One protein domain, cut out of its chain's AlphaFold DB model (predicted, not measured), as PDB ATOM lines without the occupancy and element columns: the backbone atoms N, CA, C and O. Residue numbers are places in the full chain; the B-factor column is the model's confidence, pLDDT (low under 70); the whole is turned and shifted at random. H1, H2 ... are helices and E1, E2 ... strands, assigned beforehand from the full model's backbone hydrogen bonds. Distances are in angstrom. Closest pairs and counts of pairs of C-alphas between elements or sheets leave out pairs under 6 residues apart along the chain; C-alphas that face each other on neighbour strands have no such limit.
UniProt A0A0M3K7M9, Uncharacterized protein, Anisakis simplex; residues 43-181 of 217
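What this domain is: This is residues 43 to 181 of the 217 residues of an uncharacterized protein of Anisakis simplex (UniProt A0A0M3K7M9). Two twisted sheets lie face to face as a sandwich, E6, E5, E8 and E9 in one and E3, E4 and E7 in the other. Beyond one end of this sandwich lie a separate hairpin of E1 and E2 and the short helix H1, with the small helix H2 between that hairpin and the larger sheet. The printed part has 139 residues with nine named strands and two named helices, in the order E1 E2 E3 E4 E5 E6 E7 E8 H1 H2 E9; the sheets run E6 - E5 - E8 - E9, E3 - E4 - E7 and E1 - E2, all antiparallel, and the class is mostly strand. The whole is only just loose, close to compact, with a radius of gyration of the C-alphas of 17.6 A, and only just elongated, spanning 54 by 35 by 27 A.

Where its parts are: E1, residues 43 to 48, begins with C-alpha 43 at (157.897, 154.150, 165.555), and E2 is residues 54 to 60. E3, residues 75 to 82, is 21.0 A long, and E4, residues 87 to 93, is 19.9 A. E5, residues 103 to 111, measures 26.2 A; E6 is residues 117 to 123 and E7 residues 131 to 135. E8, residues 143 to 152, is 29.1 A long. H1 is residues 156 to 162 and H2 residues 168 to 171. E9, residues 172 to 180, is 25.7 A long and ends with C-alpha 180 at (159.641, 186.886, 144.561).

How they stand to each other: In the larger sheet E6 and E9 are the edge strands. N 105 of E5 and O 123 of E6 are 2.8 A apart, N 106 of E5 and O 149 of E8 2.8 A, and N 146 of E8 and O 177 of E9 2.8 A, each within hydrogen-bond range. In the other sheet N 76 of E3 and O 92 of E4 are 2.8 A apart, and N 89 of E4 and O 133 of E7 2.8 A. The strands of the two sheets stand at 25 degrees. The closest C-alphas of E3 and E9 are those of Asn 77 and Lys 175, 7.8 A apart. In the hairpin of E1 and E2, N 45 and O 57 are 2.8 A apart. H2 only grazes the larger sheet, and its Ser 170 and His 57 of E2 have the closest C-alphas of the two elements, 5.2 A apart. H1 is on neither sheet of the sandwich. In H1 every O i to N i+4 pair is within hydrogen-bond range; H2 is too short for such a pair.

The domain as a whole: The C-alphas farthest apart, those of Ser 50 and Asn 84, are 55.5 A apart. The printed part has no cut. The link E2 to E3 is long, with 14 residues. The mean pLDDT of the printed part is 81.8; residues 48 to 55, 62 to 70, 118 to 120 and 166 to 170 are under 70.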
ATOM      1  N   TYR A  43     158.603 155.423 165.492       72.12
ATOM      2  CA  TYR A  43     157.897 154.150 165.555       72.12
ATOM      3  C   TYR A  43     157.495 153.699 164.155       72.12
ATOM      4  O   TYR A  43     157.052 154.496 163.332       72.12
ATOM      5  N   LEU A  44     157.638 152.401 163.897       74.56
ATOM      6  CA  LEU A  44     157.113 151.756 162.702       74.56
ATOM      7  C   LEU A  44     155.704 151.246 163.008       74.56
ATOM      8  O   LEU A  44     155.526 150.377 163.860       74.56
ATOM      9  N   ILE A  45     154.705 151.786 162.321       74.62
ATOM     10  CA  ILE A  45     153.298 151.455 162.536       74.62
ATOM     11  C   ILE A  45     152.759 150.814 161.257       74.62
ATOM     12  O   ILE A  45     152.832 151.394 160.174       74.62
ATOM     13  N   CYS A  46     152.205 149.609 161.369       74.06
ATOM     14  CA  CYS A  46     151.726 148.826 160.231       74.06
ATOM     15  C   CYS A  46     150.231 148.525 160.352       74.06
ATOM     16  O   CYS A  46     149.768 148.063 161.393       74.06
ATOM     17  N   TYR A  47     149.486 148.724 159.263       70.06
ATOM     18  CA  TYR A  47     148.077 148.342 159.161       70.06
ATOM     19  C   TYR A  47     147.929 147.112 158.274       70.06
ATOM     20  O   TYR A  47     148.447 147.082 157.156       70.06
ATOM     21  N   THR A  48     147.181 146.118 158.739       65.19
ATOM     22  CA  THR A  48     146.830 144.937 157.949       65.19
ATOM     23  C   THR A  48     145.604 145.216 157.085       65.19
ATOM     24  O   THR A  48     144.532 145.563 157.582       65.19
ATOM     25  N   LYS A  49     145.737 145.047 155.765       60.78
ATOM     26  CA  LYS A  49     144.577 144.976 154.867       60.78
ATOM     27  C   LYS A  49     144.012 143.556 154.885       60.78
ATOM     28  O   LYS A  49     144.742 142.588 155.091       60.78
ATOM     29  N   SER A  50     142.715 143.418 154.611       50.94
ATOM     30  CA  SER A  50     142.014 142.124 154.531       50.94
ATOM     31  C   SER A  50     142.621 141.137 153.519       50.94
ATOM     32  O   SER A  50     142.326 139.947 153.579       50.94
ATOM     33  N   SER A  51     143.485 141.612 152.617       59.06
ATOM     34  CA  SER A  51     144.243 140.822 151.642       59.06
ATOM     35  C   SER A  51     145.526 140.179 152.189       59.06
ATOM     36  O   SER A  51     146.211 139.495 151.436       59.06
ATOM     37  N   GLY A  52     145.886 140.410 153.456       52.97
ATOM     38  CA  GLY A  52     147.126 139.896 154.050       52.97
ATOM     39  C   GLY A  52     148.377 140.737 153.767       52.97
ATOM     40  O   GLY A  52     149.457 140.358 154.198       52.97
ATOM     41  N   CYS A  53     148.250 141.886 153.093       52.34
ATOM     42  CA  CYS A  53     149.354 142.834 152.902       52.34
ATOM     43  C   CYS A  53     149.343 143.898 154.010       52.34
ATOM     44  O   CYS A  53     148.298 144.508 154.273       52.34
ATOM     45  N   SER A  54     150.496 144.144 154.637       61.88
ATOM     46  CA  SER A  54     150.691 145.230 155.601       61.88
ATOM     47  C   SER A  54     151.255 146.476 154.922       61.88
ATOM     48  O   SER A  54     152.280 146.403 154.254       61.88
ATOM     49  N   GLN A  55     150.608 147.626 155.118       69.50
ATOM     50  CA  GLN A  55     151.168 148.929 154.753       69.50
ATOM     51  C   GLN A  55     151.728 149.584 156.015       69.50
ATOM     52  O   GLN A  55     150.986 149.748 156.989       69.50
ATOM     53  N   CYS A  56     153.007 149.956 155.997       72.12
ATOM     54  CA  CYS A  56     153.689 150.533 157.151       72.12
ATOM     55  C   CYS A  56     154.041 152.012 156.936       72.12
ATOM     56  O   CYS A  56     154.267 152.461 155.808       72.12
ATOM     57  N   HIS A  57     154.079 152.767 158.030       75.75
ATOM     58  CA  HIS A  57     154.527 154.156 158.090       75.75
ATOM     59  C   HIS A  57     155.475 154.351 159.273       75.75
ATOM     60  O   HIS A  57     155.373 153.650 160.280       75.75
ATOM     61  N   LEU A  58     156.415 155.281 159.120       75.81
ATOM     62  CA  LEU A  58     157.275 155.750 160.200       75.81
ATOM     63  C   LEU A  58     156.662 157.015 160.790       75.81
ATOM     64  O   LEU A  58     156.390 157.961 160.058       75.81
ATOM     65  N   GLU A  59     156.460 157.036 162.100       74.25
ATOM     66  CA  GLU A  59     155.834 158.168 162.775       74.25
ATOM     67  C   GLU A  59     156.496 158.450 164.121       74.25
ATOM     68  O   GLU A  59     156.891 157.541 164.855       74.25
ATOM     69  N   ALA A  60     156.628 159.731 164.447       74.88
ATOM     70  CA  ALA A  60     156.981 160.167 165.786       74.88
ATOM     71  C   ALA A  60     155.701 160.258 166.622       74.88
ATOM     72  O   ALA A  60     154.817 161.057 166.323       74.88
ATOM     73  N   LEU A  61     155.593 159.439 167.668       70.75
ATOM     74  CA  LEU A  61     154.437 159.469 168.560       70.75
ATOM     75  C   LEU A  61     154.642 160.560 169.618       70.75
ATOM     76  O   LEU A  61     155.436 160.395 170.545       70.75
ATOM     77  N   CYS A  62     153.940 161.678 169.447       68.81
ATOM     78  CA  CYS A  62     153.937 162.817 170.364       68.81
ATOM     79  C   CYS A  62     152.627 162.844 171.158       68.81
ATOM     80  O   CYS A  62     151.558 162.792 170.552       68.81
ATOM     81  N   ASP A  63     152.682 163.040 172.477       62.53
ATOM     82  CA  ASP A  63     151.466 163.332 173.256       62.53
ATOM     83  C   ASP A  63     150.891 164.714 172.889       62.53
ATOM     84  O   ASP A  63     149.677 164.917 172.881       62.53
ATOM     85  N   ASN A  64     151.764 165.679 172.575       65.06
ATOM     86  CA  ASN A  64     151.448 166.936 171.891       65.06
ATOM     87  C   ASN A  64     152.724 167.584 171.310       65.06
ATOM     88  O   ASN A  64     153.840 167.187 171.631       65.06
ATOM     89  N   GLU A  65     152.563 168.611 170.468       60.69
ATOM     90  CA  GLU A  65     153.676 169.304 169.788       60.69
ATOM     91  C   GLU A  65     154.651 170.022 170.743       60.69
ATOM     92  O   GLU A  65     155.778 170.337 170.360       60.69
ATOM     93  N   PHE A  66     154.237 170.281 171.986       60.94
ATOM     94  CA  PHE A  66     155.036 170.981 172.994       60.94
ATOM     95  C   PHE A  66     155.713 170.038 173.982       60.94
ATOM     96  O   PHE A  66     156.453 170.501 174.857       60.94
ATOM     97  N   THR A  67     155.466 168.732 173.888       64.75
ATOM     98  CA  THR A  67     156.112 167.794 174.790       64.75
ATOM     99  C   THR A  67     157.563 167.553 174.389       64.75
ATOM    100  O   THR A  67     157.987 167.747 173.245       64.75
ATOM    101  N   SER A  68     158.363 167.127 175.367       66.62
ATOM    102  CA  SER A  68     159.793 166.872 175.175       66.62
ATOM    103  C   SER A  68     160.073 165.814 174.099       66.62
ATOM    104  O   SER A  68     161.175 165.752 173.556       66.62
ATOM    105  N   GLU A  69     159.085 164.966 173.805       64.31
ATOM    106  CA  GLU A  69     159.107 163.889 172.821       64.31
ATOM    107  C   GLU A  69     159.311 164.427 171.406       64.31
ATOM    108  O   GLU A  69     160.166 163.895 170.694       64.31
ATOM    109  N   CYS A  70     158.635 165.524 171.048       69.88
ATOM    110  CA  CYS A  70     158.646 166.078 169.691       69.88
ATOM    111  C   CYS A  70     159.236 167.483 169.574       69.88
ATOM    112  O   CYS A  70     159.488 167.952 168.466       69.88
ATOM    113  N   ALA A  71     159.612 168.099 170.698       71.12
ATOM    114  CA  ALA A  71     160.378 169.346 170.718       71.12
ATOM    115  C   ALA A  71     161.714 169.270 169.943       71.12
ATOM    116  O   ALA A  71     162.244 170.299 169.525       71.12
ATOM    117  N   ASP A  72     162.254 168.067 169.722       76.44
ATOM    118  CA  ASP A  72     163.481 167.824 168.950       76.44
ATOM    119  C   ASP A  72     163.227 167.330 167.509       76.44
ATOM    120  O   ASP A  72     164.190 167.007 166.802       76.44
ATOM    121  N   ILE A  73     161.966 167.250 167.070       80.44
ATOM    122  CA  ILE A  73     161.551 166.755 165.749       80.44
ATOM    123  C   ILE A  73     160.885 167.902 164.994       80.44
ATOM    124  O   ILE A  73     159.677 168.103 165.020       80.44
ATOM    125  N   TRP A  74     161.710 168.708 164.339       84.62
ATOM    126  CA  TRP A  74     161.249 169.874 163.596       84.62
ATOM    127  C   TRP A  74     162.165 170.164 162.415       84.62
ATOM    128  O   TRP A  74     163.310 169.709 162.356       84.62
ATOM    129  N   MET A  75     161.650 170.943 161.471       88.75
ATOM    130  CA  MET A  75     162.400 171.536 160.368       88.75
ATOM    131  C   MET A  75     162.050 173.010 160.327       88.75
ATOM    132  O   MET A  75     160.876 173.380 160.341       88.75
ATOM    133  N   LEU A  76     163.060 173.860 160.263       90.88
ATOM    134  CA  LEU A  76     162.922 175.286 160.031       90.88
ATOM    135  C   LEU A  76     163.660 175.619 158.745       90.88
ATOM    136  O   LEU A  76     164.777 175.157 158.533       90.88
ATOM    137  N   ASN A  77     163.036 176.422 157.901       92.31
ATOM    138  CA  ASN A  77     163.648 176.960 156.703       92.31
ATOM    139  C   ASN A  77     163.158 178.388 156.479       92.31
ATOM    140  O   ASN A  77     162.043 178.743 156.862       92.31
ATOM    141  N   SER A  78     164.006 179.213 155.877       93.50
ATOM    142  CA  SER A  78     163.621 180.549 155.430       93.50
ATOM    143  C   SER A  78     164.587 181.063 154.369       93.50
ATOM    144  O   SER A  78     165.736 180.626 154.277       93.50
ATOM    145  N   ILE A  79     164.114 182.013 153.568       95.00
ATOM    146  CA  ILE A  79     164.937 182.748 152.613       95.00
ATOM    147  C   ILE A  79     165.567 183.938 153.338       95.00
ATOM    148  O   ILE A  79     164.868 184.861 153.755       95.00
ATOM    149  N   SER A  80     166.891 183.922 153.499       94.25
ATOM    150  CA  SER A  80     167.645 185.006 154.146       94.25
ATOM    151  C   SER A  80     167.978 186.145 153.190       94.25
ATOM    152  O   SER A  80     168.024 187.303 153.603       94.25
ATOM    153  N   VAL A  81     168.219 185.837 151.912       96.06
ATOM    154  CA  VAL A  81     168.632 186.825 150.909       96.06
ATOM    155  C   VAL A  81     167.861 186.616 149.615       96.06
ATOM    156  O   VAL A  81     167.769 185.505 149.106       96.06
ATOM    157  N   ILE A  82     167.351 187.714 149.054       95.75
ATOM    158  CA  ILE A  82     166.699 187.742 147.742       95.75
ATOM    159  C   ILE A  82     167.449 188.716 146.831       95.75
ATOM    160  O   ILE A  82     167.572 189.914 147.139       95.75
ATOM    161  N   ARG A  83     167.930 188.203 145.696       95.75
ATOM    162  CA  ARG A  83     168.546 188.956 144.596       95.75
ATOM    163  C   ARG A  83     167.605 188.992 143.388       95.75
ATOM    164  O   ARG A  83     166.433 188.626 143.478       95.75
ATOM    165  N   ASN A  84     168.081 189.551 142.283       94.94
ATOM    166  CA  ASN A  84     167.370 189.567 141.007       94.94
ATOM    167  C   ASN A  84     167.375 188.186 140.334       94.94
ATOM    168  O   ASN A  84     166.395 187.837 139.688       94.94
ATOM    169  N   ASP A  85     168.435 187.404 140.511       93.38
ATOM    170  CA  ASP A  85     168.659 186.124 139.832       93.38
ATOM    171  C   ASP A  85     168.941 184.939 140.769       93.38
ATOM    172  O   ASP A  85     169.037 183.798 140.316       93.38
ATOM    173  N   SER A  86     169.018 185.183 142.078       94.38
ATOM    174  CA  SER A  86     169.202 184.130 143.074       94.38
ATOM    175  C   SER A  86     168.472 184.395 144.392       94.38
ATOM    176  O   SER A  86     168.025 185.513 144.690       94.38
ATOM    177  N   MET A  87     168.338 183.340 145.193       95.50
ATOM    178  CA  MET A  87     167.898 183.401 146.586       95.50
ATOM    179  C   MET A  87     168.811 182.542 147.455       95.50
ATOM    180  O   MET A  87     169.192 181.446 147.059       95.50
ATOM    181  N   THR A  88     169.119 183.004 148.662       95.06
ATOM    182  CA  THR A  88     169.806 182.188 149.667       95.06
ATOM    183  C   THR A  88     168.782 181.684 150.666       95.06
ATOM    184  O   THR A  88     168.086 182.476 151.308       95.06
ATOM    185  N   MET A  89     168.691 180.367 150.792       93.75
ATOM    186  CA  MET A  89     167.881 179.685 151.786       93.75
ATOM    187  C   MET A  89     168.778 179.165 152.901       93.75
ATOM    188  O   MET A  89     169.859 178.644 152.634       93.75
ATOM    189  N   TRP A  90     168.308 179.243 154.139       93.69
ATOM    190  CA  TRP A  90     168.852 178.439 155.223       93.69
ATOM    191  C   TRP A  90     167.822 177.415 155.687       93.69
ATOM    192  O   TRP A  90     166.614 177.658 155.643       93.69
ATOM    193  N   MET A  91     168.310 176.270 156.151       92.19
ATOM    194  CA  MET A  91     167.511 175.220 156.764       92.19
ATOM    195  C   MET A  91     168.204 174.711 158.023       92.19
ATOM    196  O   MET A  91     169.428 174.614 158.077       92.19
ATOM    197  N   LYS A  92     167.420 174.354 159.034       92.25
ATOM    198  CA  LYS A  92     167.883 173.668 160.232       92.25
ATOM    199  C   LYS A  92     166.874 172.594 160.618       92.25
ATOM    200  O   LYS A  92     165.669 172.799 160.481       92.25
ATOM    201  N   ILE A  93     167.368 171.465 161.109       90.12
ATOM    202  CA  ILE A  93     166.533 170.365 161.593       90.12
ATOM    203  C   ILE A  93     166.861 170.051 163.050       90.12
ATOM    204  O   ILE A  93     167.985 170.289 163.509       90.12
ATOM    205  N   GLY A  94     165.870 169.526 163.764       86.38
ATOM    206  CA  GLY A  94     166.009 169.080 165.146       86.38
ATOM    207  C   GLY A  94     166.969 167.895 165.317       86.38
ATOM    208  O   GLY A  94     167.567 167.399 164.362       86.38
ATOM    209  N   LYS A  95     167.158 167.453 166.563       83.56
ATOM    210  CA  LYS A  95     168.189 166.468 166.943       83.56
ATOM    211  C   LYS A  95     167.748 165.014 166.801       83.56
ATOM    212  O   LYS A  95     168.603 164.133 166.802       83.56
ATOM    213  N   ARG A  96     166.444 164.749 166.706       78.12
ATOM    214  CA  ARG A  96     165.880 163.394 166.792       78.12
ATOM    215  C   ARG A  96     165.244 162.942 165.477       78.12
ATOM    216  O   ARG A  96     164.054 162.666 165.420       78.12
ATOM    217  N   TYR A  97     166.052 162.845 164.421       79.31
ATOM    218  CA  TYR A  97     165.647 162.197 163.166       79.31
ATOM    219  C   TYR A  97     166.233 160.781 163.068       79.31
ATOM    220  O   TYR A  97     167.399 160.579 163.430       79.31
ATOM    221  N   PRO A  98     165.459 159.793 162.586       77.38
ATOM    222  CA  PRO A  98     165.924 158.432 162.425       77.38
ATOM    223  C   PRO A  98     166.743 158.348 161.135       77.38
ATOM    224  O   PRO A  98     166.568 159.145 160.217       77.38
ATOM    225  N   PHE A  99     167.654 157.378 161.061       81.38
ATOM    226  CA  PHE A  99     168.388 157.066 159.827       81.38
ATOM    227  C   PHE A  99     169.015 158.291 159.138       81.38
ATOM    228  O   PHE A  99     169.009 158.376 157.916       81.38
ATOM    229  N   ILE A 100     169.592 159.231 159.898       82.75
ATOM    230  CA  ILE A 100     170.077 160.513 159.352       82.75
ATOM    231  C   ILE A 100     171.025 160.360 158.153       82.75
ATOM    232  O   ILE A 100     170.991 161.162 157.230       82.75
ATOM    233  N   LYS A 101     171.843 159.297 158.128       82.69
ATOM    234  CA  LYS A 101     172.766 158.997 157.016       82.69
ATOM    235  C   LYS A 101     172.056 158.604 155.716       82.69
ATOM    236  O   LYS A 101     172.668 158.683 154.660       82.69
ATOM    237  N   TRP A 102     170.807 158.173 155.817       84.56
ATOM    238  CA  TRP A 102     169.923 157.828 154.712       84.56
ATOM    239  C   TRP A 102     168.728 158.785 154.623       84.56
ATOM    240  O   TRP A 102     167.713 158.485 154.007       84.56
ATOM    241  N   THR A 103     168.829 159.945 155.272       85.38
ATOM    242  CA  THR A 103     167.883 161.040 155.086       85.38
ATOM    243  C   THR A 103     168.489 162.024 154.101       85.38
ATOM    244  O   THR A 103     169.664 162.375 154.229       85.38
ATOM    245  N   SER A 104     167.701 162.498 153.141       88.62
ATOM    246  CA  SER A 104     168.121 163.533 152.203       88.62
ATOM    247  C   SER A 104     167.195 164.746 152.248       88.62
ATOM    248  O   SER A 104     165.986 164.645 152.440       88.62
ATOM    249  N   VAL A 105     167.783 165.931 152.121       89.38
ATOM    250  CA  VAL A 105     167.059 167.187 151.932       89.38
ATOM    251  C   VAL A 105     166.796 167.333 150.450       89.38
ATOM    252  O   VAL A 105     167.752 167.435 149.690       89.38
ATOM    253  N   GLN A 106     165.534 167.380 150.050       90.25
ATOM    254  CA  GLN A 106     165.112 167.613 148.678       90.25
ATOM    255  C   GLN A 106     164.506 169.006 148.555       90.25
ATOM    256  O   GLN A 106     163.533 169.328 149.235       90.25
ATOM    257  N   ILE A 107     165.075 169.845 147.691       90.19
ATOM    258  CA  ILE A 107     164.548 171.196 147.450       90.19
ATOM    259  C   ILE A 107     164.110 171.319 146.011       90.19
ATOM    260  O   ILE A 107     164.936 171.208 145.109       90.19
ATOM    261  N   THR A 108     162.828 171.603 145.823       91.00
ATOM    262  CA  THR A 108     162.218 171.835 144.521       91.00
ATOM    263  C   THR A 108     161.890 173.313 144.378       91.00
ATOM    264  O   THR A 108     161.147 173.879 145.180       91.00
ATOM    265  N   VAL A 109     162.410 173.939 143.322       92.38
ATOM    266  CA  VAL A 109     162.063 175.319 142.952       92.38
ATOM    267  C   VAL A 109     161.237 175.302 141.678       92.38
ATOM    268  O   VAL A 109     161.673 174.770 140.654       92.38
ATOM    269  N   LYS A 110     160.047 175.896 141.726       92.50
ATOM    270  CA  LYS A 110     159.114 175.954 140.601       92.50
ATOM    271  C   LYS A 110     158.785 177.399 140.250       92.50
ATOM    272  O   LYS A 110     158.288 178.143 141.090       92.50
ATOM    273  N   ASP A 111     159.030 177.782 139.000       92.00
ATOM    274  CA  ASP A 111     158.552 179.058 138.459       92.00
ATOM    275  C   ASP A 111     157.026 179.002 138.317       92.00
ATOM    276  O   ASP A 111     156.497 178.166 137.580       92.00
ATOM    277  N   GLN A 112     156.311 179.879 139.023       90.38
ATOM    278  CA  GLN A 112     154.847 179.861 139.051       90.38
ATOM    279  C   GLN A 112     154.211 180.352 137.743       90.38
ATOM    280  O   GLN A 112     153.081 179.979 137.449       90.38
ATOM    281  N   ALA A 113     154.911 181.172 136.955       87.06
ATOM    282  CA  ALA A 113     154.393 181.686 135.690       87.06
ATOM    283  C   ALA A 113     154.611 180.702 134.534       87.06
ATOM    284  O   ALA A 113     153.800 180.635 133.613       87.06
ATOM    285  N   ARG A 114     155.724 179.958 134.564       82.50
ATOM    286  CA  ARG A 114     156.143 179.059 133.471       82.50
ATOM    287  C   ARG A 114     155.969 177.575 133.776       82.50
ATOM    288  O   ARG A 114     156.321 176.752 132.939       82.50
ATOM    289  N   ASP A 115     155.488 177.244 134.972       79.38
ATOM    290  CA  ASP A 115     155.319 175.878 135.486       79.38
ATOM    291  C   ASP A 115     156.600 175.018 135.433       79.38
ATOM    292  O   ASP A 115     156.567 173.793 135.524       79.38
ATOM    293  N   LYS A 116     157.770 175.657 135.301       79.62
ATOM    294  CA  LYS A 116     159.051 174.983 135.081       79.62
ATOM    295  C   LYS A 116     159.717 174.659 136.417       79.62
ATOM    296  O   LYS A 116     159.932 175.552 137.237       79.62
ATOM    297  N   ARG A 117     160.104 173.393 136.606       76.19
ATOM    298  CA  ARG A 117     161.006 172.970 137.690       76.19
ATOM    299  C   ARG A 117     162.431 173.407 137.355       76.19
ATOM    300  O   ARG A 117     162.929 173.084 136.278       76.19
ATOM    301  N   LEU A 118     163.050 174.169 138.249       68.75
ATOM    302  CA  LEU A 118     164.350 174.798 138.012       68.75
ATOM    303  C   LEU A 118     165.507 174.034 138.654       68.75
ATOM    304  O   LEU A 118     166.562 173.940 138.040       68.75
ATOM    305  N   ALA A 119     165.305 173.442 139.831       67.50
ATOM    306  CA  ALA A 119     166.355 172.700 140.521       67.50
ATOM    307  C   ALA A 119     165.786 171.618 141.449       67.50
ATOM    308  O   ALA A 119     164.696 171.793 142.001       67.50
ATOM    309  N   LYS A 120     166.559 170.530 141.611       67.94
ATOM    310  CA  LYS A 120     166.473 169.568 142.717       67.94
ATOM    311  C   LYS A 120     167.836 169.553 143.411       67.94
ATOM    312  O   LYS A 120     168.816 169.144 142.795       67.94
ATOM    313  N   TYR A 121     167.897 170.001 144.660       71.19
ATOM    314  CA  TYR A 121     169.089 169.831 145.498       71.19
ATOM    315  C   TYR A 121     168.895 168.611 146.383       71.19
ATOM    316  O   TYR A 121     167.800 168.441 146.915       71.19
ATOM    317  N   GLU A 122     169.931 167.782 146.521       76.25
ATOM    318  CA  GLU A 122     169.915 166.604 147.385       76.25
ATOM    319  C   GLU A 122     171.174 166.558 148.253       76.25
ATOM    320  O   GLU A 122     172.293 166.491 147.742       76.25
ATOM    321  N   GLN A 123     170.998 166.636 149.573       80.00
ATOM    322  CA  GLN A 123     172.108 166.598 150.525       80.00
ATOM    323  C   GLN A 123     171.706 165.884 151.812       80.00
ATOM    324  O   GLN A 123     170.582 166.028 152.279       80.00
ATOM    325  N   ILE A 124     172.643 165.153 152.418       81.38
ATOM    326  CA  ILE A 124     172.449 164.575 153.752       81.38
ATOM    327  C   ILE A 124     172.439 165.722 154.776       81.38
ATOM    328  O   ILE A 124     173.443 166.443 154.881       81.38
ATOM    329  N   PRO A 125     171.347 165.930 155.532       83.31
ATOM    330  CA  PRO A 125     171.287 167.011 156.495       83.31
ATOM    331  C   PRO A 125     172.186 166.729 157.701       83.31
ATOM    332  O   PRO A 125     172.430 165.585 158.085       83.31
ATOM    333  N   GLN A 126     172.654 167.799 158.340       85.38
ATOM    334  CA  GLN A 126     173.331 167.710 159.630       85.38
ATOM    335  C   GLN A 126     172.371 168.149 160.738       85.38
ATOM    336  O   GLN A 126     171.751 169.208 160.649       85.38
ATOM    337  N   LEU A 127     172.268 167.341 161.793       84.62
ATOM    338  CA  LEU A 127     171.407 167.624 162.944       84.62
ATOM    339  C   LEU A 127     171.868 168.888 163.676       84.62
ATOM    340  O   LEU A 127     173.066 169.075 163.892       84.62
ATOM    341  N   ASP A 128     170.911 169.735 164.068       84.50
ATOM    342  CA  ASP A 128     171.122 170.977 164.829       84.50
ATOM    343  C   ASP A 128     172.140 171.955 164.210       84.50
ATOM    344  O   ASP A 128     172.644 172.863 164.875       84.50
ATOM    345  N   LYS A 129     172.413 171.822 162.909       89.75
ATOM    346  CA  LYS A 129     173.278 172.730 162.156       89.75
ATOM    347  C   LYS A 129     172.505 173.408 161.042       89.75
ATOM    348  O   LYS A 129     171.617 172.821 160.428       89.75
ATOM    349  N   GLN A 130     172.859 174.666 160.804       91.81
ATOM    350  CA  GLN A 130     172.313 175.434 159.700       91.81
ATOM    351  C   GLN A 130     172.984 174.996 158.398       91.81
ATOM    352  O   GLN A 130     174.209 174.991 158.294       91.81
ATOM    353  N   LEU A 131     172.164 174.626 157.423       89.69
ATOM    354  CA  LEU A 131     172.556 174.383 156.048       89.69
ATOM    355  C   LEU A 131     172.144 175.594 155.214       89.69
ATOM    356  O   LEU A 131     170.978 175.982 155.251       89.69
ATOM    357  N   GLU A 132     173.079 176.178 154.470       91.50
ATOM    358  CA  GLU A 132     172.812 177.283 153.547       91.50
ATOM    359  C   GLU A 132     172.904 176.810 152.104       91.50
ATOM    360  O   GLU A 132     173.808 176.060 151.740       91.50
ATOM    361  N   ILE A 133     171.937 177.230 151.295       90.50
ATOM    362  CA  ILE A 133     171.761 176.772 149.921       90.50
ATOM    363  C   ILE A 133     171.440 177.984 149.063       90.50
ATOM    364  O   ILE A 133     170.505 178.736 149.348       90.50
ATOM    365  N   GLU A 134     172.215 178.168 148.002       92.38
ATOM    366  CA  GLU A 134     171.947 179.189 147.000       92.38
ATOM    367  C   GLU A 134     171.129 178.593 145.851       92.38
ATOM    368  O   GLU A 134     171.541 177.637 145.197       92.38
ATOM    369  N   LEU A 135     169.952 179.171 145.626       91.69
ATOM    370  CA  LEU A 135     169.055 178.865 144.522       91.69
ATOM    371  C   LEU A 135     169.378 179.840 143.385       91.69
ATOM    372  O   LEU A 135     169.089 181.032 143.507       91.69
ATOM    373  N   THR A 136     170.001 179.352 142.316       90.94
ATOM    374  CA  THR A 136     170.484 180.162 141.186       90.94
ATOM    375  C   THR A 136     169.554 180.083 139.975       90.94
ATOM    376  O   THR A 136     168.525 179.404 140.002       90.94
ATOM    377  N   ASP A 137     169.912 180.797 138.904       89.88
ATOM    378  CA  ASP A 137     169.234 180.759 137.599       89.88
ATOM    379  C   ASP A 137     167.759 181.194 137.645       89.88
ATOM    380  O   ASP A 137     166.922 180.813 136.816       89.88
ATOM    381  N   LEU A 138     167.434 182.045 138.620       91.88
ATOM    382  CA  LEU A 138     166.129 182.667 138.738       91.88
ATOM    383  C   LEU A 138     166.065 183.887 137.817       91.88
ATOM    384  O   LEU A 138     167.041 184.571 137.536       91.88
ATOM    385  N   HIS A 139     164.873 184.179 137.323       92.00
ATOM    386  CA  HIS A 139     164.613 185.378 136.539       92.00
ATOM    387  C   HIS A 139     164.203 186.545 137.442       92.00
ATOM    388  O   HIS A 139     163.449 186.314 138.399       92.00
ATOM    389  N   PRO A 140     164.598 187.789 137.105       93.50
ATOM    390  CA  PRO A 140     164.170 188.991 137.814       93.50
ATOM    391  C   PRO A 140     162.655 189.164 137.845       93.50
ATOM    392  O   PRO A 140     161.962 188.847 136.879       93.50
ATOM    393  N   SER A 141     162.147 189.710 138.952       93.81
ATOM    394  CA  SER A 141     160.712 189.911 139.212       93.81
ATOM    395  C   SER A 141     159.840 188.645 139.150       93.81
ATOM    396  O   SER A 141     158.611 188.773 139.149       93.81
ATOM    397  N   GLY A 142     160.440 187.453 139.102       92.69
ATOM    398  CA  GLY A 142     159.747 186.170 139.011       92.69
ATOM    399  C   GLY A 142     159.194 185.706 140.358       92.69
ATOM    400  O   GLY A 142     159.759 186.022 141.406       92.69
ATOM    401  N   TRP A 143     158.095 184.954 140.310       95.31
ATOM    402  CA  TRP A 143     157.477 184.302 141.466       95.31
ATOM    403  C   TRP A 143     157.811 182.813 141.472       95.31
ATOM    404  O   TRP A 143     157.599 182.120 140.474       95.31
ATOM    405  N   TYR A 144     158.317 182.329 142.603       94.44
ATOM    406  CA  TYR A 144     158.804 180.965 142.760       94.44
ATOM    407  C   TYR A 144     158.140 180.296 143.949       94.44
ATOM    408  O   TYR A 144     158.104 180.851 145.046       94.44
ATOM    409  N   LEU A 145     157.652 179.079 143.726       94.75
ATOM    410  CA  LEU A 145     157.275 178.163 144.788       94.75
ATOM    411  C   LEU A 145     158.515 177.347 145.158       94.75
ATOM    412  O   LEU A 145     159.066 176.643 144.310       94.75
ATOM    413  N   VAL A 146     158.960 177.469 146.403       93.75
ATOM    414  CA  VAL A 146     160.089 176.717 146.953       93.75
ATOM    415  C   VAL A 146     159.531 175.710 147.944       93.75
ATOM    416  O   VAL A 146     158.934 176.090 148.951       93.75
ATOM    417  N   GLU A 147     159.721 174.432 147.646       92.94
ATOM    418  CA  GLU A 147     159.353 173.309 148.498       92.94
ATOM    419  C   GLU A 147     160.627 172.640 149.007       92.94
ATOM    420  O   GLU A 147     161.537 172.344 148.236       92.94
ATOM    421  N   THR A 148     160.717 172.449 150.316       92.00
ATOM    422  CA  THR A 148     161.819 171.759 150.991       92.00
ATOM    423  C   THR A 148     161.245 170.556 151.711       92.00
ATOM    424  O   THR A 148     160.403 170.735 152.587       92.00
ATOM    425  N   CYS A 149     161.701 169.360 151.368       90.25
ATOM    426  CA  CYS A 149     161.284 168.108 151.981       90.25
ATOM    427  C   CYS A 149     162.486 167.388 152.588       90.25
ATOM    428  O   CYS A 149     163.558 167.342 151.988       90.25
ATOM    429  N   LEU A 150     162.311 166.809 153.770       89.31
ATOM    430  CA  LEU A 150     163.210 165.787 154.300       89.31
ATOM    431  C   LEU A 150     162.659 164.429 153.896       89.31
ATOM    432  O   LEU A 150     161.562 164.102 154.331       89.31
ATOM    433  N   HIS A 151     163.413 163.678 153.102       88.81
ATOM    434  CA  HIS A 151     163.074 162.326 152.678       88.81
ATOM    435  C   HIS A 151     163.889 161.320 153.487       88.81
ATOM    436  O   HIS A 151     165.118 161.320 153.415       88.81
ATOM    437  N   ILE A 152     163.226 160.477 154.272       85.38
ATOM    438  CA  ILE A 152     163.860 159.439 155.090       85.38
ATOM    439  C   ILE A 152     163.822 158.122 154.317       85.38
ATOM    440  O   ILE A 152     162.755 157.543 154.143       85.38
ATOM    441  N   GLU A 153     164.971 157.586 153.915       85.19
ATOM    442  CA  GLU A 153     165.059 156.277 153.263       85.19
ATOM    443  C   GLU A 153     165.667 155.246 154.227       85.19
ATOM    444  O   GLU A 153     166.877 155.217 154.414       85.19
ATOM    445  N   PRO A 154     164.888 154.382 154.899       80.44
ATOM    446  CA  PRO A 154     165.485 153.432 155.834       80.44
ATOM    447  C   PRO A 154     166.470 152.475 155.146       80.44
ATOM    448  O   PRO A 154     166.260 152.096 153.991       80.44
ATOM    449  N   PRO A 155     167.537 152.038 155.842       83.62
ATOM    450  CA  PRO A 155     168.498 151.093 155.286       83.62
ATOM    451  C   PRO A 155     167.814 149.811 154.806       83.62
ATOM    452  O   PRO A 155     166.923 149.298 155.481       83.62
ATOM    453  N   LYS A 156     168.306 149.220 153.709       83.25
ATOM    454  CA  LYS A 156     167.784 147.939 153.198       83.25
ATOM    455  C   LYS A 156     167.742 146.846 154.265       83.25
ATOM    456  O   LYS A 156     166.752 146.141 154.356       83.25
ATOM    457  N   SER A 157     168.759 146.776 155.127       80.56
ATOM    458  CA  SER A 157     168.798 145.815 156.233       80.56
ATOM    459  C   SER A 157     167.628 145.971 157.205       80.56
ATOM    460  O   SER A 157     167.113 144.974 157.685       80.56
ATOM    461  N   PHE A 158     167.190 147.206 157.476       79.00
ATOM    462  CA  PHE A 158     166.024 147.472 158.318       79.00
ATOM    463  C   PHE A 158     164.744 147.015 157.609       79.00
ATOM    464  O   PHE A 158     163.928 146.303 158.177       79.00
ATOM    465  N   VAL A 159     164.590 147.374 156.337       77.69
ATOM    466  CA  VAL A 159     163.422 146.984 155.535       77.69
ATOM    467  C   VAL A 159     163.299 145.455 155.421       77.69
ATOM    468  O   VAL A 159     162.207 144.920 155.585       77.69
ATOM    469  N   GLU A 160     164.416 144.757 155.201       78.75
ATOM    470  CA  GLU A 160     164.489 143.293 155.081       78.75
ATOM    471  C   GLU A 160     164.274 142.568 156.418       78.75
ATOM    472  O   GLU A 160     163.622 141.526 156.452       78.75
ATOM    473  N   GLU A 161     164.805 143.097 157.525       74.69
ATOM    474  CA  GLU A 161     164.649 142.503 158.860       74.69
ATOM    475  C   GLU A 161     163.182 142.483 159.309       74.69
ATOM    476  O   GLU A 161     162.710 141.482 159.861       74.69
ATOM    477  N   TYR A 162     162.464 143.574 159.033       71.50
ATOM    478  CA  TYR A 162     161.070 143.750 159.431       71.50
ATOM    479  C   TYR A 162     160.059 143.357 158.344       71.50
ATOM    480  O   TYR A 162     158.864 143.358 158.631       71.50
ATOM    481  N   ASP A 163     160.519 142.978 157.144       70.62
ATOM    482  CA  ASP A 163     159.684 142.600 155.991       70.62
ATOM    483  C   ASP A 163     158.578 143.636 155.702       70.62
ATOM    484  O   ASP A 163     157.392 143.317 155.600       70.62
ATOM    485  N   VAL A 164     158.963 144.919 155.657       71.06
ATOM    486  CA  VAL A 164     158.017 146.041 155.549       71.06
ATOM    487  C   VAL A 164     158.089 146.766 154.218       71.06
ATOM    488  O   VAL A 164     159.158 147.066 153.702       71.06
ATOM    489  N   GLU A 165     156.927 147.159 153.704       71.12
ATOM    490  CA  GLU A 165     156.818 148.103 152.597       71.12
ATOM    491  C   GLU A 165     156.405 149.476 153.148       71.12
ATOM    492  O   GLU A 165     155.336 149.634 153.751       71.12
ATOM    493  N   LEU A 166     157.281 150.473 152.989       69.44
ATOM    494  CA  LEU A 166     157.068 151.831 153.489       69.44
ATOM    495  C   LEU A 166     156.485 152.735 152.409       69.44
ATOM    496  O   LEU A 166     157.031 152.855 151.312       69.44
ATOM    497  N   ASN A 167     155.412 153.446 152.752       69.00
ATOM    498  CA  ASN A 167     154.814 154.440 151.868       69.00
ATOM    499  C   ASN A 167     155.748 155.656 151.692       69.00
ATOM    500  O   ASN A 167     156.282 156.170 152.675       69.00
ATOM    501  N   GLU A 168     155.914 156.161 150.465       66.88
ATOM    502  CA  GLU A 168     156.657 157.403 150.173       66.88
ATOM    503  C   GLU A 168     156.165 158.582 151.021       66.88
ATOM    504  O   GLU A 168     156.965 159.202 151.709       66.88
ATOM    505  N   TYR A 169     154.850 158.800 151.114       63.84
ATOM    506  CA  TYR A 169     154.291 159.925 151.880       63.84
ATOM    507  C   TYR A 169     154.559 159.867 153.388       63.84
ATOM    508  O   TYR A 169     154.530 160.894 154.054       63.84
ATOM    509  N   SER A 170     154.812 158.677 153.938       63.22
ATOM    510  CA  SER A 170     155.149 158.526 155.361       63.22
ATOM    511  C   SER A 170     156.614 158.813 155.678       63.22
ATOM    512  O   SER A 170     157.023 158.752 156.832       63.22
ATOM    513  N   ARG A 171     157.419 159.071 154.647       73.88
ATOM    514  CA  ARG A 171     158.863 159.278 154.749       73.88
ATOM    515  C   ARG A 171     159.264 160.733 154.537       73.88
ATOM    516  O   ARG A 171     160.446 161.043 154.669       73.88
ATOM    517  N   ASP A 172     158.290 161.598 154.259       81.31
ATOM    518  CA  ASP A 172     158.514 162.979 153.857       81.31
ATOM    519  C   ASP A 172     157.999 163.977 154.893       81.31
ATOM    520  O   ASP A 172     156.844 163.928 155.314       81.31
ATOM    521  N   MET A 173     158.839 164.951 155.246       84.81
ATOM    522  CA  MET A 173     158.410 166.142 155.975       84.81
ATOM    523  C   MET A 173     158.704 167.393 155.153       84.81
ATOM    524  O   MET A 173     159.866 167.763 154.982       84.81
ATOM    525  N   CYS A 174     157.655 168.045 154.651       88.50
ATOM    526  CA  CYS A 174     157.767 169.131 153.678       88.50
ATOM    527  C   CYS A 174     157.337 170.497 154.229       88.50
ATOM    528  O   CYS A 174     156.413 170.611 155.035       88.50
ATOM    529  N   LYS A 175     157.992 171.557 153.748       90.75
ATOM    530  CA  LYS A 175     157.599 172.959 153.923       90.75
ATOM    531  C   LYS A 175     157.665 173.698 152.602       90.75
ATOM    532  O   LYS A 175     158.651 173.594 151.875       90.75
ATOM    533  N   THR A 176     156.658 174.525 152.360       93.19
ATOM    534  CA  THR A 176     156.497 175.242 151.097       93.19
ATOM    535  C   THR A 176     156.344 176.736 151.348       93.19
ATOM    536  O   THR A 176     155.654 177.150 152.278       93.19
ATOM    537  N   GLY A 177     156.983 177.555 150.513       93.44
ATOM    538  CA  GLY A 177     156.868 179.011 150.548       93.44
ATOM    539  C   GLY A 177     156.881 179.618 149.147       93.44
ATOM    540  O   GLY A 177     157.462 179.052 148.223       93.44
ATOM    541  N   SER A 178     156.224 180.768 148.985       94.94
ATOM    542  CA  SER A 178     156.237 181.539 147.737       94.94
ATOM    543  C   SER A 178     157.084 182.794 147.914       94.94
ATOM    544  O   SER A 178     156.891 183.555 148.864       94.94
ATOM    545  N   TYR A 179     158.027 183.001 147.000       95.44
ATOM    546  CA  TYR A 179     159.008 184.078 147.072       95.44
ATOM    547  C   TYR A 179     159.145 184.774 145.725       95.44
ATOM    548  O   TYR A 179     158.997 184.159 144.667       95.44
ATOM    549  N   ARG A 180     159.472 186.066 145.761       95.62
ATOM    550  CA  ARG A 180     159.641 186.886 144.561       95.62
ATOM    551  C   ARG A 180     161.058 187.431 144.474       95.62
ATOM    552  O   ARG A 180     161.520 188.042 145.433       95.62
ATOM    553  N   THR A 181     161.730 187.261 143.336       94.94
ATOM    554  CA  THR A 181     163.034 187.903 143.089       94.94
ATOM    555  C   THR A 181     162.889 189.412 142.909       94.94
ATOM    556  O   THR A 181     161.829 189.934 142.547       94.94
TER     557      THR A 181